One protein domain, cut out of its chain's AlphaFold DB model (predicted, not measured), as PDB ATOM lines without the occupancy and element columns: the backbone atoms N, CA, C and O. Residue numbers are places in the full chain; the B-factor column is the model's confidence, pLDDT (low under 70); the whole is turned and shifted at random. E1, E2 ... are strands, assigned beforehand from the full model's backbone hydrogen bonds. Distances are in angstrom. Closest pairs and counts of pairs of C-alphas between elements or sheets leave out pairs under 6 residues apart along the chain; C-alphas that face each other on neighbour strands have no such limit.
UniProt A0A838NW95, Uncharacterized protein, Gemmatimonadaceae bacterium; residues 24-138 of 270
ATOM      1  N   ILE A  24      83.410 123.489 120.539       95.12
ATOM      2  CA  ILE A  24      83.312 123.272 121.980       95.12
ATOM      3  C   ILE A  24      83.628 121.804 122.199       95.12
ATOM      4  O   ILE A  24      82.914 120.921 121.710       95.12
ATOM      5  N   GLU A  25      84.703 121.554 122.924       95.06
ATOM      6  CA  GLU A  25      85.161 120.225 123.277       95.06
ATOM      7  C   GLU A  25      85.023 120.002 124.778       95.06
ATOM      8  O   GLU A  25      85.295 120.883 125.596       95.06
ATOM      9  N   VAL A  26      84.600 118.796 125.140       95.56
ATOM     10  CA  VAL A  26      84.460 118.377 126.528       95.56
ATOM     11  C   VAL A  26      85.302 117.140 126.756       95.56
ATOM     12  O   VAL A  26      85.185 116.161 126.021       95.56
ATOM     13  N   CYS A  27      86.129 117.180 127.790       96.12
ATOM     14  CA  CYS A  27      87.006 116.101 128.199       96.12
ATOM     15  C   CYS A  27      86.700 115.640 129.629       96.12
ATOM     16  O   CYS A  27      86.193 116.400 130.455       96.12
ATOM     17  N   VAL A  28      87.072 114.400 129.935       96.06
ATOM     18  CA  VAL A  28      87.171 113.864 131.295       96.06
ATOM     19  C   VAL A  28      88.638 113.562 131.581       96.06
ATOM     20  O   VAL A  28      89.297 112.850 130.821       96.06
ATOM     21  N   ASP A  29      89.149 114.117 132.676       94.88
ATOM     22  CA  ASP A  29      90.517 113.913 133.136       94.88
ATOM     23  C   ASP A  29      90.777 112.424 133.403       94.88
ATOM     24  O   ASP A  29      89.952 111.740 134.015       94.88
ATOM     25  N   ALA A  30      91.937 111.926 132.968       92.94
ATOM     26  CA  ALA A  30      92.307 110.515 133.066       92.94
ATOM     27  C   ALA A  30      92.483 110.009 134.511       92.94
ATOM     28  O   ALA A  30      92.516 108.798 134.729       92.94
ATOM     29  N   SER A  31      92.605 110.906 135.494       94.00
ATOM     30  CA  SER A  31      92.581 110.559 136.918       94.00
ATOM     31  C   SER A  31      91.173 110.288 137.454       94.00
ATOM     32  O   SER A  31      91.034 109.712 138.536       94.00
ATOM     33  N   SER A  32      90.128 110.632 136.693       95.38
ATOM     34  CA  SER A  32      88.765 110.200 136.991       95.38
ATOM     35  C   SER A  32      88.651 108.671 136.846       95.38
ATOM     36  O   SER A  32      89.280 108.078 135.967       95.38
ATOM     37  N   PRO A  33      87.828 107.997 137.665       95.25
ATOM     38  CA  PRO A  33      87.591 106.562 137.542       95.25
ATOM     39  C   PRO A  33      87.070 106.135 136.163       95.25
ATOM     40  O   PRO A  33      86.383 106.886 135.467       95.25
ATOM     41  N   ALA A  34      87.316 104.872 135.809       96.00
ATOM     42  CA  ALA A  34      86.660 104.247 134.666       96.00
ATOM     43  C   ALA A  34      85.131 104.289 134.831       96.00
ATOM     44  O   ALA A  34      84.605 104.059 135.921       96.00
ATOM     45  N   GLY A  35      84.421 104.570 133.742       95.31
ATOM     46  CA  GLY A  35      82.976 104.746 133.781       95.31
ATOM     47  C   GLY A  35      82.439 105.513 132.584       95.31
ATOM     48  O   GLY A  35      83.188 105.929 131.695       95.31
ATOM     49  N   THR A  36      81.120 105.682 132.582       96.75
ATOM     50  CA  THR A  36      80.392 106.472 131.592       96.75
ATOM     51  C   THR A  36      80.052 107.834 132.179       96.75
ATOM     52  O   THR A  36      79.527 107.935 133.294       96.75
ATOM     53  N   TYR A  37      80.333 108.868 131.397       97.50
ATOM     54  CA  TYR A  37      80.052 110.261 131.702       97.50
ATOM     55  C   TYR A  37      79.139 110.813 130.610       97.50
ATOM     56  O   TYR A  37      79.433 110.648 129.424       97.50
ATOM     57  N   THR A  38      78.028 111.423 131.006       98.00
ATOM     58  CA  THR A  38      77.047 112.021 130.088       98.00
ATOM     59  C   THR A  38      77.151 113.533 130.175       98.00
ATOM     60  O   THR A  38      77.298 114.071 131.272       98.00
ATOM     61  N   ILE A  39      77.113 114.196 129.028       98.06
ATOM     62  CA  ILE A  39      77.198 115.642 128.890       98.06
ATOM     63  C   ILE A  39      75.900 116.103 128.246       98.06
ATOM     64  O   ILE A  39      75.631 115.751 127.096       98.06
ATOM     65  N   ASP A  40      75.138 116.892 128.989       97.81
ATOM     66  CA  ASP A  40      73.915 117.529 128.520       97.81
ATOM     67  C   ASP A  40      74.192 119.003 128.212       97.81
ATOM     68  O   ASP A  40      74.909 119.689 128.958       97.81
ATOM     69  N   LEU A  41      73.627 119.500 127.114       97.12
ATOM     70  CA  LEU A  41      73.682 120.907 126.737       97.12
ATOM     71  C   LEU A  41      72.367 121.594 127.115       97.12
ATOM     72  O   LEU A  41      71.270 121.100 126.874       97.12
ATOM     73  N   SER A  42      72.466 122.784 127.700       96.25
ATOM     74  CA  SER A  42      71.305 123.612 128.020       96.25
ATOM     75  C   SER A  42      71.572 125.087 127.741       96.25
ATOM     76  O   SER A  42      72.717 125.533 127.667       96.25
ATOM     77  N   GLY A  43      70.498 125.858 127.536       93.06
ATOM     78  CA  GLY A  43      70.600 127.300 127.287       93.06
ATOM     79  C   GLY A  43      71.345 127.672 125.998       93.06
ATOM     80  O   GLY A  43      71.831 128.796 125.886       93.06
ATOM     81  N   THR A  44      71.455 126.749 125.036       95.88
ATOM     82  CA  THR A  44      72.211 126.967 123.800       95.88
ATOM     83  C   THR A  44      71.600 128.099 122.968       95.88
ATOM     84  O   THR A  44      70.421 128.069 122.612       95.88
ATOM     85  N   SER A  45      72.407 129.105 122.635       96.56
ATOM     86  CA  SER A  45      72.017 130.281 121.844       96.56
ATOM     87  C   SER A  45      73.119 130.660 120.852       96.56
ATOM     88  O   SER A  45      74.261 130.246 121.020       96.56
ATOM     89  N   GLY A  46      72.789 131.417 119.798       95.50
ATOM     90  CA  GLY A  46      73.763 131.815 118.764       95.50
ATOM     91  C   GLY A  46      74.098 130.726 117.736       95.50
ATOM     92  O   GLY A  46      75.081 130.848 117.007       95.50
ATOM     93  N   VAL A  47      73.286 129.665 117.671       96.50
ATOM     94  CA  VAL A  47      73.389 128.609 116.653       96.50
ATOM     95  C   VAL A  47      72.905 129.148 115.308       96.50
ATOM     96  O   VAL A  47      71.823 129.733 115.223       96.50
ATOM     97  N   VAL A  48      73.684 128.923 114.252       96.12
ATOM     98  CA  VAL A  48      73.345 129.307 112.874       96.12
ATOM     99  C   VAL A  48      73.170 128.080 111.977       96.12
ATOM    100  O   VAL A  48      73.502 126.952 112.344       96.12
ATOM    101  N   ALA A  49      72.610 128.279 110.781       95.88
ATOM    102  CA  ALA A  49      72.406 127.188 109.833       95.88
ATOM    103  C   ALA A  49      73.745 126.535 109.443       95.88
ATOM    104  O   ALA A  49      74.652 127.204 108.951       95.88
ATOM    105  N   GLY A  50      73.841 125.216 109.628       93.94
ATOM    106  CA  GLY A  50      75.046 124.434 109.337       93.94
ATOM    107  C   GLY A  50      75.940 124.150 110.547       93.94
ATOM    108  O   GLY A  50      76.878 123.368 110.403       93.94
ATOM    109  N   ASP A  51      75.647 124.722 111.719       96.06
ATOM    110  CA  ASP A  51      76.280 124.310 112.974       96.06
ATOM    111  C   ASP A  51      75.896 122.861 113.327       96.06
ATOM    112  O   ASP A  51      74.774 122.408 113.069       96.06
ATOM    113  N   ILE A  52      76.833 122.129 113.933       96.88
ATOM    114  CA  ILE A  52      76.628 120.766 114.434       96.88
ATOM    115  C   ILE A  52      76.627 120.813 115.959       96.88
ATOM    116  O   ILE A  52      77.598 121.270 116.555       96.88
ATOM    117  N   VAL A  53      75.558 120.306 116.574       96.81
ATOM    118  CA  VAL A  53      75.403 120.183 118.031       96.81
ATOM    119  C   VAL A  53      75.200 118.708 118.374       96.81
ATOM    120  O   VAL A  53      74.363 118.046 117.757       96.81
ATOM    121  N   VAL A  54      75.963 118.190 119.336       96.56
ATOM    122  CA  VAL A  54      75.839 116.817 119.847       96.56
ATOM    123  C   VAL A  54      75.326 116.876 121.281       96.56
ATOM    124  O   VAL A  54      76.055 117.286 122.179       96.56
ATOM    125  N   ASP A  55      74.075 116.459 121.476       95.94
ATOM    126  CA  ASP A  55      73.392 116.474 122.770       95.94
ATOM    127  C   ASP A  55      72.383 115.303 122.872       95.94
ATOM    128  O   ASP A  55      71.536 115.159 121.981       95.94
ATOM    129  N   PRO A  56      72.466 114.432 123.899       96.00
ATOM    130  CA  PRO A  56      73.563 114.340 124.859       96.00
ATOM    131  C   PRO A  56      74.830 113.767 124.206       96.00
ATOM    132  O   PRO A  56      74.767 112.944 123.285       96.00
ATOM    133  N   ALA A  57      75.995 114.151 124.722       96.38
ATOM    134  CA  ALA A  57      77.265 113.512 124.393       96.38
ATOM    135  C   ALA A  57      77.687 112.533 125.499       96.38
ATOM    136  O   ALA A  57      77.325 112.684 126.664       96.38
ATOM    137  N   VAL A  58      78.448 111.497 125.134       95.69
ATOM    138  CA  VAL A  58      78.852 110.430 126.060       95.69
ATOM    139  C   VAL A  58      80.346 110.163 125.933       95.69
ATOM    140  O   VAL A  58      80.840 109.933 124.832       95.69
ATOM    141  N   ILE A  59      81.041 110.133 127.068       95.56
ATOM    142  CA  ILE A  59      82.465 109.798 127.201       95.56
ATOM    143  C   ILE A  59      82.577 108.511 128.032       95.56
ATOM    144  O   ILE A  59      81.878 108.350 129.033       95.56
ATOM    145  N   THR A  60      83.433 107.569 127.622       94.75
ATOM    146  CA  THR A  60      83.640 106.297 128.345       94.75
ATOM    147  C   THR A  60      85.123 106.045 128.589       94.75
ATOM    148  O   THR A  60      85.869 105.765 127.650       94.75
ATOM    149  N   LEU A  61      85.535 106.074 129.859       91.38
ATOM    150  CA  LEU A  61      86.905 105.779 130.288       91.38
ATOM    151  C   LEU A  61      87.093 104.281 130.590       91.38
ATOM    152  O   LEU A  61      86.178 103.660 131.137       91.38
ATOM    153  N   PRO A  62      88.268 103.693 130.283       83.50
ATOM    154  CA  PRO A  62      89.508 104.330 129.805       83.50
ATOM    155  C   PRO A  62      89.613 104.495 128.270       83.50
ATOM    156  O   PRO A  62      90.716 104.593 127.746       83.50
ATOM    157  N   GLY A  63      88.498 104.472 127.532       85.75
ATOM    158  CA  GLY A  63      88.484 104.550 126.069       85.75
ATOM    159  C   GLY A  63      88.628 105.974 125.531       85.75
ATOM    160  O   GLY A  63      89.731 106.468 125.319       85.75
ATOM    161  N   GLN A  64      87.497 106.622 125.263       88.12
ATOM    162  CA  GLN A  64      87.465 108.009 124.801       88.12
ATOM    163  C   GLN A  64      87.482 108.932 126.015       88.12
ATOM    164  O   GLN A  64      86.696 108.729 126.938       88.12
ATOM    165  N   ASN A  65      88.347 109.942 125.997       92.25
ATOM    166  CA  ASN A  65      88.474 110.948 127.050       92.25
ATOM    167  C   ASN A  65      87.940 112.327 126.646       92.25
ATOM    168  O   ASN A  65      87.706 113.124 127.541       92.25
ATOM    169  N   CYS A  66      87.722 112.603 125.355       95.50
ATOM    170  CA  CYS A  66      87.198 113.880 124.857       95.50
ATOM    171  C   CYS A  66      86.152 113.684 123.749       95.50
ATOM    172  O   CYS A  66      86.217 112.716 122.985       95.50
ATOM    173  N   VAL A  67      85.201 114.613 123.646       95.69
ATOM    174  CA  VAL A  67      84.177 114.669 122.597       95.69
ATOM    175  C   VAL A  67      83.898 116.119 122.196       95.69
ATOM    176  O   VAL A  67      83.803 117.006 123.042       95.69
ATOM    177  N   VAL A  68      83.732 116.361 120.896       96.38
ATOM    178  CA  VAL A  68      83.274 117.655 120.376       96.38
ATOM    179  C   VAL A  68      81.751 117.706 120.472       96.38
ATOM    180  O   VAL A  68      81.065 116.909 119.830       96.38
ATOM    181  N   VAL A  69      81.223 118.637 121.269       96.88
ATOM    182  CA  VAL A  69      79.774 118.826 121.472       96.88
ATOM    183  C   VAL A  69      79.189 119.922 120.587       96.88
ATOM    184  O   VAL A  69      77.982 119.957 120.352       96.88
ATOM    185  N   PHE A  70      80.044 120.791 120.050       97.31
ATOM    186  CA  PHE A  70      79.678 121.795 119.060       97.31
ATOM    187  C   PHE A  70      80.777 121.944 118.013       97.31
ATOM    188  O   PHE A  70      81.956 122.020 118.364       97.31
ATOM    189  N   PHE A  71      80.395 122.060 116.742       96.31
ATOM    190  CA  PHE A  71      81.303 122.410 115.653       96.31
ATOM    191  C   PHE A  71      80.656 123.381 114.664       96.31
ATOM    192  O   PHE A  71      79.572 123.117 114.139       96.31
ATOM    193  N   ARG A  72      81.378 124.461 114.340       94.25
ATOM    194  CA  ARG A  72      81.011 125.407 113.284       94.25
ATOM    195  C   ARG A  72      81.890 125.253 112.039       94.25
ATOM    196  O   ARG A  72      83.019 125.736 112.018       94.25
ATOM    197  N   PRO A  73      81.388 124.688 110.931       92.38
ATOM    198  CA  PRO A  73      82.180 124.591 109.704       92.38
ATOM    199  C   PRO A  73      82.418 125.960 109.040       92.38
ATOM    200  O   PRO A  73      83.494 126.213 108.488       92.38
ATOM    201  N   GLY A  74      81.419 126.847 109.102       88.94
ATOM    202  CA  GLY A  74      81.410 128.142 108.420       88.94
ATOM    203  C   GLY A  74      82.366 129.196 108.995       88.94
ATOM    204  O   GLY A  74      83.073 128.975 109.976       88.94
ATOM    205  N   ALA A  75      82.367 130.369 108.359       88.06
ATOM    206  CA  ALA A  75      83.095 131.564 108.804       88.06
ATOM    207  C   ALA A  75      82.206 132.548 109.599       88.06
ATOM    208  O   ALA A  75      82.574 133.706 109.783       88.06
ATOM    209  N   ASP A  76      81.023 132.101 110.041       88.25
ATOM    210  CA  ASP A  76      80.084 132.923 110.808       88.25
ATOM    211  C   ASP A  76      80.631 133.233 112.211       88.25
ATOM    212  O   ASP A  76      80.957 132.334 112.996       88.25
ATOM    213  N   GLN A  77      80.722 134.523 112.526       87.69
ATOM    214  CA  GLN A  77      81.310 135.024 113.767       87.69
ATOM    215  C   GLN A  77      80.329 135.049 114.948       87.69
ATOM    216  O   GLN A  77      80.736 135.385 116.054       87.69
ATOM    217  N   THR A  78      79.054 134.702 114.746       93.19
ATOM    218  CA  THR A  78      78.012 134.745 115.783       93.19
ATOM    219  C   THR A  78      78.369 133.826 116.945       93.19
ATOM    220  O   THR A  78      78.277 132.614 116.810       93.19
ATOM    221  N   THR A  79      78.763 134.351 118.100       93.25
ATOM    222  CA  THR A  79      79.163 133.504 119.233       93.25
ATOM    223  C   THR A  79      78.040 132.559 119.658       93.25
ATOM    224  O   THR A  79      76.959 133.005 120.045       93.25
ATOM    225  N   VAL A  80      78.305 131.249 119.605       95.06
ATOM    226  CA  VAL A  80      77.453 130.265 120.271       95.06
ATOM    227  C   VAL A  80      77.771 130.307 121.760       95.06
ATOM    228  O   VAL A  80      78.935 130.382 122.142       95.06
ATOM    229  N   THR A  81      76.746 130.279 122.603       95.19
ATOM    230  CA  THR A  81      76.888 130.126 124.057       95.19
ATOM    231  C   THR A  81      76.059 128.938 124.495       95.19
ATOM    232  O   THR A  81      74.901 128.829 124.090       95.19
ATOM    233  N   THR A  82      76.622 128.060 125.319       95.75
ATOM    234  CA  THR A  82      75.900 126.916 125.882       95.75
ATOM    235  C   THR A  82      76.385 126.605 127.289       95.75
ATOM    236  O   THR A  82      77.537 126.863 127.637       95.75
ATOM    237  N   THR A  83      75.511 126.015 128.093       95.69
ATOM    238  CA  THR A  83      75.854 125.465 129.400       95.69
ATOM    239  C   THR A  83      75.993 123.953 129.278       95.69
ATOM    240  O   THR A  83      75.056 123.272 128.869       95.69
ATOM    241  N   LEU A  84      77.173 123.445 129.616       96.12
ATOM    242  CA  LEU A  84      77.489 122.028 129.743       96.12
ATOM    243  C   LEU A  84      77.123 121.566 131.146       96.12
ATOM    244  O   LEU A  84      77.529 122.212 132.112       96.12
ATOM    245  N   THR A  85      76.463 120.423 131.269       96.50
ATOM    246  CA  THR A  85      76.304 119.721 132.543       96.50
ATOM    247  C   THR A  85      76.816 118.299 132.397       96.50
ATOM    248  O   THR A  85      76.312 117.542 131.573       96.50
ATOM    249  N   ILE A  86      77.816 117.925 133.200       97.12
ATOM    250  CA  ILE A  86      78.334 116.556 133.235       97.12
ATOM    251  C   ILE A  86      77.687 115.757 134.368       97.12
ATOM    252  O   ILE A  86      77.488 116.254 135.484       97.12
ATOM    253  N   THR A  87      77.369 114.497 134.091       96.88
ATOM    254  CA  THR A  87      76.821 113.553 135.066       96.88
ATOM    255  C   THR A  87      77.457 112.171 134.933       96.88
ATOM    256  O   THR A  87      77.981 111.786 133.887       96.88
ATOM    257  N   THR A  88      77.417 111.404 136.020       95.75
ATOM    258  CA  THR A  88      77.778 109.982 136.052       95.75
ATOM    259  C   THR A  88      76.886 109.265 137.077       95.75
ATOM    260  O   THR A  88      76.417 109.920 138.011       95.75
ATOM    261  N   PRO A  89      76.624 107.948 136.951       91.69
ATOM    262  CA  PRO A  89      75.818 107.219 137.934       91.69
ATOM    263  C   PRO A  89      76.445 107.138 139.336       91.69
ATOM    264  O   PRO A  89      75.745 106.860 140.307       91.69
ATOM    265  N   ALA A  90      77.763 107.325 139.447       89.12
ATOM    266  CA  ALA A  90      78.476 107.257 140.716       89.12
ATOM    267  C   ALA A  90      78.292 108.535 141.553       89.12
ATOM    268  O   ALA A  90      78.326 109.650 141.036       89.12
ATOM    269  N   ALA A  91      78.164 108.377 142.873       88.62
ATOM    270  CA  ALA A  91      78.171 109.505 143.798       88.62
ATOM    271  C   ALA A  91      79.580 110.108 143.909       88.62
ATOM    272  O   ALA A  91      80.566 109.381 144.054       88.62
ATOM    273  N   GLY A  92      79.681 111.435 143.879       91.00
ATOM    274  CA  GLY A  92      80.950 112.147 143.983       91.00
ATOM    275  C   GLY A  92      80.816 113.626 143.657       91.00
ATOM    276  O   GLY A  92      79.714 114.172 143.622       91.00
ATOM    277  N   THR A  93      81.952 114.270 143.431       94.56
ATOM    278  CA  THR A  93      82.035 115.692 143.095       94.56
ATOM    279  C   THR A  93      82.784 115.886 141.792       94.56
ATOM    280  O   THR A  93      83.762 115.185 141.533       94.56
ATOM    281  N   PHE A  94      82.367 116.884 141.022       94.44
ATOM    282  CA  PHE A  94      83.098 117.336 139.850       94.44
ATOM    283  C   PHE A  94      83.849 118.631 140.139       94.44
ATOM    284  O   PHE A  94      83.360 119.524 140.840       94.44
ATOM    285  N   THR A  95      85.020 118.742 139.538       93.19
ATOM    286  CA  THR A  95      85.662 120.016 139.231       93.19
ATOM    287  C   THR A  95      85.890 120.080 137.727       93.19
ATOM    288  O   THR A  95      85.767 119.073 137.030       93.19
ATOM    289  N   TYR A  96      86.207 121.259 137.207       92.81
ATOM    290  CA  TYR A  96      86.651 121.385 135.828       92.81
ATOM    291  C   TYR A  96      87.723 122.450 135.699       92.81
ATOM    292  O   TYR A  96      87.846 123.325 136.558       92.81
ATOM    293  N   THR A  97      88.467 122.360 134.609       90.81
ATOM    294  CA  THR A  97      89.272 123.440 134.052       90.81
ATOM    295  C   THR A  97      88.758 123.756 132.660       90.81
ATOM    296  O   THR A  97      88.149 122.919 131.993       90.81
ATOM    297  N   CYS A  98      88.981 124.985 132.225       88.38
ATOM    298  CA  CYS A  98      88.558 125.436 130.916       88.38
ATOM    299  C   CYS A  98      89.696 126.206 130.266       88.38
ATOM    300  O   CYS A  98      90.346 127.021 130.926       88.38
ATOM    301  N   VAL A  99      89.943 125.919 128.994       87.31
ATOM    302  CA  VAL A  99      90.946 126.600 128.183       87.31
ATOM    303  C   VAL A  99      90.264 127.121 126.933       87.31
ATOM    304  O   VAL A  99      89.529 126.384 126.282       87.31
ATOM    305  N   ASP A 100      90.543 128.376 126.610       85.00
ATOM    306  CA  ASP A 100      90.114 129.027 125.379       85.00
ATOM    307  C   ASP A 100      91.336 129.213 124.468       85.00
ATOM    308  O   ASP A 100      92.478 129.233 124.938       85.00
ATOM    309  N   ASP A 101      91.122 129.354 123.163       80.00
ATOM    310  CA  ASP A 101      92.202 129.564 122.186       80.00
ATOM    311  C   ASP A 101      92.565 131.050 121.998       80.00
ATOM    312  O   ASP A 101      93.427 131.393 121.186       80.00
ATOM    313  N   VAL A 102      91.938 131.939 122.777       72.75
ATOM    314  CA  VAL A 102      92.158 133.390 122.742       72.75
ATOM    315  C   VAL A 102      93.277 133.811 123.699       72.75
ATOM    316  O   VAL A 102      93.364 133.365 124.843       72.75
ATOM    317  N   ALA A 103      94.113 134.758 123.263       56.47
ATOM    318  CA  ALA A 103      95.019 135.477 124.154       56.47
ATOM    319  C   ALA A 103      94.224 136.434 125.067       56.47
ATOM    320  O   ALA A 103      93.519 137.306 124.571       56.47
ATOM    321  N   VAL A 104      94.356 136.252 126.388       54.50
ATOM    322  CA  VAL A 104      93.911 137.108 127.515       54.50
ATOM    323  C   VAL A 104      93.141 138.382 127.101       54.50
ATOM    324  O   VAL A 104      93.751 139.416 126.831       54.50
ATOM    325  N   GLY A 105      91.803 138.331 127.082       56.25
ATOM    326  CA  GLY A 105      90.966 139.507 126.788       56.25
ATOM    327  C   GLY A 105      89.491 139.223 126.484       56.25
ATOM    328  O   GLY A 105      88.662 140.097 126.716       56.25
ATOM    329  N   ASP A 106      89.167 138.006 126.036       62.88
ATOM    330  CA  ASP A 106      87.798 137.546 125.762       62.88
ATOM    331  C   ASP A 106      87.619 136.115 126.311       62.88
ATOM    332  O   ASP A 106      87.916 135.149 125.609       62.88
ATOM    333  N   PRO A 107      87.292 135.949 127.609       68.06
ATOM    334  CA  PRO A 107      87.140 134.626 128.204       68.06
ATOM    335  C   PRO A 107      85.841 133.984 127.704       68.06
ATOM    336  O   PRO A 107      84.747 134.341 128.141       68.06
ATOM    337  N   LEU A 108      85.976 133.001 126.816       74.88
ATOM    338  CA  LEU A 108      84.872 132.180 126.314       74.88
ATOM    339  C   LEU A 108      84.391 131.177 127.375       74.88
ATOM    340  O   LEU A 108      83.259 130.691 127.312       74.88
ATOM    341  N   CYS A 109      85.197 130.944 128.413       81.25
ATOM    342  CA  CYS A 109      84.774 130.341 129.670       81.25
ATOM    343  C   CYS A 109      84.099 131.361 130.609       81.25
ATOM    344  O   CYS A 109      84.742 132.017 131.433       81.25
ATOM    345  N   VAL A 110      82.768 131.437 130.556       71.31
ATOM    346  CA  VAL A 110      81.980 132.466 131.263       71.31
ATOM    347  C   VAL A 110      81.761 132.137 132.750       71.31
ATOM    348  O   VAL A 110      81.584 133.032 133.572       71.31
ATOM    349  N   SER A 111      81.776 130.856 133.133       61.75
ATOM    350  CA  SER A 111      81.440 130.404 134.501       61.75
ATOM    351  C   SER A 111      82.575 130.501 135.531       61.75
ATOM    352  O   SER A 111      82.384 130.104 136.680       61.75
ATOM    353  N   GLY A 112      83.733 131.055 135.158       59.00
ATOM    354  CA  GLY A 112      84.958 130.990 135.958       59.00
ATOM    355  C   GLY A 112      85.741 129.697 135.706       59.00
ATOM    356  O   GLY A 112      85.220 128.722 135.182       59.00
ATOM    357  N   THR A 113      87.031 129.694 136.034       57.47
ATOM    358  CA  THR A 113      87.965 128.636 135.608       57.47
ATOM    359  C   THR A 113      87.926 127.360 136.452       57.47
ATOM    360  O   THR A 113      88.661 126.430 136.131       57.47
ATOM    361  N   THR A 114      87.122 127.296 137.526       61.75
ATOM    362  CA  THR A 114      87.072 126.124 138.419       61.75
ATOM    363  C   THR A 114      85.733 125.930 139.142       61.75
ATOM    364  O   THR A 114      85.232 126.838 139.799       61.75
ATOM    365  N   GLY A 115      85.232 124.687 139.126       67.69
ATOM    366  CA  GLY A 115      84.356 124.137 140.172       67.69
ATOM    367  C   GLY A 115      82.957 123.700 139.725       67.69
ATOM    368  O   GLY A 115      82.254 124.422 139.031       67.69
ATOM    369  N   GLY A 116      82.521 122.529 140.199       87.25
ATOM    370  CA  GLY A 116      81.184 121.989 139.946       87.25
ATOM    371  C   GLY A 116      81.101 121.107 138.700       87.25
ATOM    372  O   GLY A 116      82.096 120.807 138.047       87.25
ATOM    373  N   ASN A 117      79.884 120.663 138.391       94.06
ATOM    374  CA  ASN A 117      79.576 119.804 137.246       94.06
ATOM    375  C   ASN A 117      78.941 120.574 136.078       94.06
ATOM    376  O   ASN A 117      78.361 119.961 135.189       94.06
ATOM    377  N   THR A 118      78.993 121.908 136.113       93.75
ATOM    378  CA  THR A 118      78.364 122.779 135.121       93.75
ATOM    379  C   THR A 118      79.344 123.853 134.665       93.75
ATOM    380  O   THR A 118      79.938 124.520 135.510       93.75
ATOM    381  N   ALA A 119      79.488 124.043 133.354       93.06
ATOM    382  CA  ALA A 119      80.354 125.064 132.765       93.06
ATOM    383  C   ALA A 119      79.638 125.769 131.606       93.06
ATOM    384  O   ALA A 119      79.070 125.116 130.738       93.06
ATOM    385  N   THR A 120      79.653 127.101 131.578       93.50
ATOM    386  CA  THR A 120      79.152 127.892 130.445       93.50
ATOM    387  C   THR A 120      80.315 128.268 129.550       93.50
ATOM    388  O   THR A 120      81.271 128.899 130.004       93.50
ATOM    389  N   VAL A 121      80.201 127.873 128.291       93.56
ATOM    390  CA  VAL A 121      81.269 127.906 127.296       93.56
ATOM    391  C   VAL A 121      80.764 128.509 125.998       93.56
ATOM    392  O   VAL A 121      79.554 128.527 125.725       93.56
ATOM    393  N   GLN A 122      81.697 129.006 125.197       93.88
ATOM    394  CA  GLN A 122      81.396 129.705 123.962       93.88
ATOM    395  C   GLN A 122      82.318 129.266 122.825       93.88
ATOM    396  O   GLN A 122      83.412 128.766 123.047       93.88
ATOM    397  N   ALA A 123      81.870 129.449 121.586       93.44
ATOM    398  CA  ALA A 123      82.707 129.276 120.401       93.44
ATOM    399  C   ALA A 123      82.210 130.162 119.251       93.44
ATOM    400  O   ALA A 123      81.056 130.596 119.222       93.44
ATOM    401  N   ASN A 124      83.068 130.430 118.270       90.44
ATOM    402  CA  ASN A 124      82.691 131.091 117.020       90.44
ATOM    403  C   ASN A 124      83.627 130.658 115.875       90.44
ATOM    404  O   ASN A 124      84.395 129.713 116.017       90.44
ATOM    405  N   ALA A 125      83.571 131.320 114.716       90.38
ATOM    406  CA  ALA A 125      84.414 130.959 113.572       90.38
ATOM    407  C   ALA A 125      85.934 131.045 113.814       90.38
ATOM    408  O   ALA A 125      86.694 130.431 113.060       90.38
ATOM    409  N   PHE A 126      86.374 131.814 114.810       88.44
ATOM    410  CA  PHE A 126      87.785 132.064 115.108       88.44
ATOM    411  C   PHE A 126      88.251 131.435 116.404       88.44
ATOM    412  O   PHE A 126      89.456 131.282 116.572       88.44
ATOM    413  N   HIS A 127      87.309 131.101 117.283       89.38
ATOM    414  CA  HIS A 127      87.611 130.716 118.644       89.38
ATOM    415  C   HIS A 127      86.821 129.502 119.103       89.38
ATOM    416  O   HIS A 127      85.750 129.188 118.568       89.38
ATOM    417  N   GLY A 128      87.364 128.812 120.090       91.25
ATOM    418  CA  GLY A 128      86.741 127.656 120.705       91.25
ATOM    419  C   GLY A 128      87.166 127.482 122.150       91.25
ATOM    420  O   GLY A 128      88.037 128.190 122.660       91.25
ATOM    421  N   THR A 129      86.552 126.492 122.782       92.06
ATOM    422  CA  THR A 129      86.750 126.195 124.197       92.06
ATOM    423  C   THR A 129      86.888 124.692 124.395       92.06
ATOM    424  O   THR A 129      86.099 123.911 123.859       92.06
ATOM    425  N   THR A 130      87.857 124.291 125.217       92.88
ATOM    426  CA  THR A 130      87.983 122.927 125.741       92.88
ATOM    427  C   THR A 130      87.745 122.955 127.248       92.88
ATOM    428  O   THR A 130      88.458 123.634 127.990       92.88
ATOM    429  N   THR A 131      86.761 122.190 127.722       93.12
ATOM    430  CA  THR A 131      86.472 122.012 129.153       93.12
ATOM    431  C   THR A 131      86.839 120.605 129.592       93.12
ATOM    432  O   THR A 131      86.294 119.635 129.075       93.12
ATOM    433  N   THR A 132      87.706 120.476 130.593       94.19
ATOM    434  CA  THR A 132      88.106 119.182 131.156       94.19
ATOM    435  C   THR A 132      87.522 119.019 132.548       94.19
ATOM    436  O   THR A 132      87.895 119.747 133.465       94.19
ATOM    437  N   PHE A 133      86.630 118.047 132.724       94.81
ATOM    438  CA  PHE A 133      86.055 117.689 134.017       94.81
ATOM    439  C   PHE A 133      86.896 116.631 134.736       94.81
ATOM    440  O   PHE A 133      87.324 115.651 134.132       94.81
ATOM    441  N   LEU A 134      87.065 116.783 136.045       94.94
ATOM    442  CA  LEU A 134      87.616 115.775 136.946       94.94
ATOM    443  C   LEU A 134      86.508 115.288 137.880       94.94
ATOM    444  O   LEU A 134      85.893 116.090 138.584       94.94
ATOM    445  N   PHE A 135      86.275 113.976 137.909       96.50
ATOM    446  CA  PHE A 135      85.362 113.347 138.857       96.50
ATOM    447  C   PHE A 135      86.123 112.702 140.015       96.50
ATOM    448  O   PHE A 135      86.914 111.777 139.822       96.50
ATOM    449  N   THR A 136      85.805 113.137 141.231       95.00
ATOM    450  CA  THR A 136      86.291 112.526 142.470       95.00
ATOM    451  C   THR A 136      85.138 111.763 143.123       95.00
ATOM    452  O   THR A 136      84.178 112.403 143.570       95.00
ATOM    453  N   PRO A 137      85.198 110.419 143.206       92.38
ATOM    454  CA  PRO A 137      84.196 109.630 143.910       92.38
ATOM    455  C   PRO A 137      84.008 110.094 145.346       92.38
ATOM    456  O   PRO A 137      84.973 110.437 146.034       92.38
ATOM    457  N   ALA A 138      82.767 110.040 145.820       84.44
ATOM    458  CA  ALA A 138      82.507 110.182 147.238       84.44
ATOM    459  C   ALA A 138      83.252 109.066 147.993       84.44
ATOM    460  O   ALA A 138      83.290 107.924 147.515       84.44
TER     461      ALA A 138
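AT A GLANCE: This is residues 24 to 138 of the 270 residues of an uncharacterized protein of Gemmatimonadaceae bacterium (UniProt A0A838NW95). Two four-stranded sheets stand partly face to face as a sandwich, with the sheet E3 E2 E5 E7 curled like part of a barrel over one face of the sheet E4 E1 E8 E6. A long link, residues 101 to 117, passes from E6, an edge strand of one sheet, to E7, an edge strand of the other. The printed part has 115 residues with no named helix and eight named strands, E1 to E8 in that order along it, and its class is all strand. The first sheet, in the order E4 E1 E8 E6, is mixed, and the second, in the order E3 E2 E5 E7, is antiparallel throughout. The whole is compact, with a radius of gyration of the C-alphas of 13.8 A and spans of 42 by 28 by 23 A.

IN THESE COORDINATES: E1, residues 24 to 28, begins at C-alpha 24 at (83.312, 123.272, 121.980). E2, residues 35 to 45, is the longest strand by residues and covers 30.2 A from C-alpha 35 at (82.976, 104.746, 133.781) to C-alpha 45. E3 is residues 57 to 61 and E4 residues 66 to 71. E5, residues 80 to 87, is 22.3 A long, and E6, residues 92 to 100, is 26.7 A long. E7 is residues 118 to 123. E8, residues 129 to 137, is 25.9 A long and ends at C-alpha 137 at (84.196, 109.630, 143.910).

HOW THE PARTS SIT: E4 and E1 are antiparallel, with N 67 and O 26 2.8 A apart, within hydrogen-bond range. E1 and E8 are parallel at 23 degrees, with N 27 and O 131 at 2.8 A. E8 and E6 are antiparallel, with N 134 and O 95 at 2.8 A. In the other sheet E3 and E2 form a hairpin, with N 39 and O 57 at 2.8 A. E2 and E5 are antiparallel at 152 degrees, with N 40 and O 85 at 2.9 A. E5 and E7 are antiparallel, with N 84 and O 119 at 2.8 A. Both sheets are strongly twisted. Between the sheets, the closest C-alphas of E3 and E4 are those of Ala 57 and Val 69, 6.6 A apart, and those of E1 and E7 are Ile 24 and Ala 123, 6.2 A apart. E1 and E5 are near each other. E3 and E6 are apart.

THE WHOLE: The two C-alphas farthest apart, those of Ala 75 and Ala 138, are 44.0 A apart. The printed part has no cut. The links E2 to E3 and E6 to E7 are long. Residues 52 to 53, in the first of these, pair antiparallel with residues 70 to 71 of E4. The mean pLDDT of the printed part is 90.0, and residues 103 to 107 and 111 to 115 are under 70.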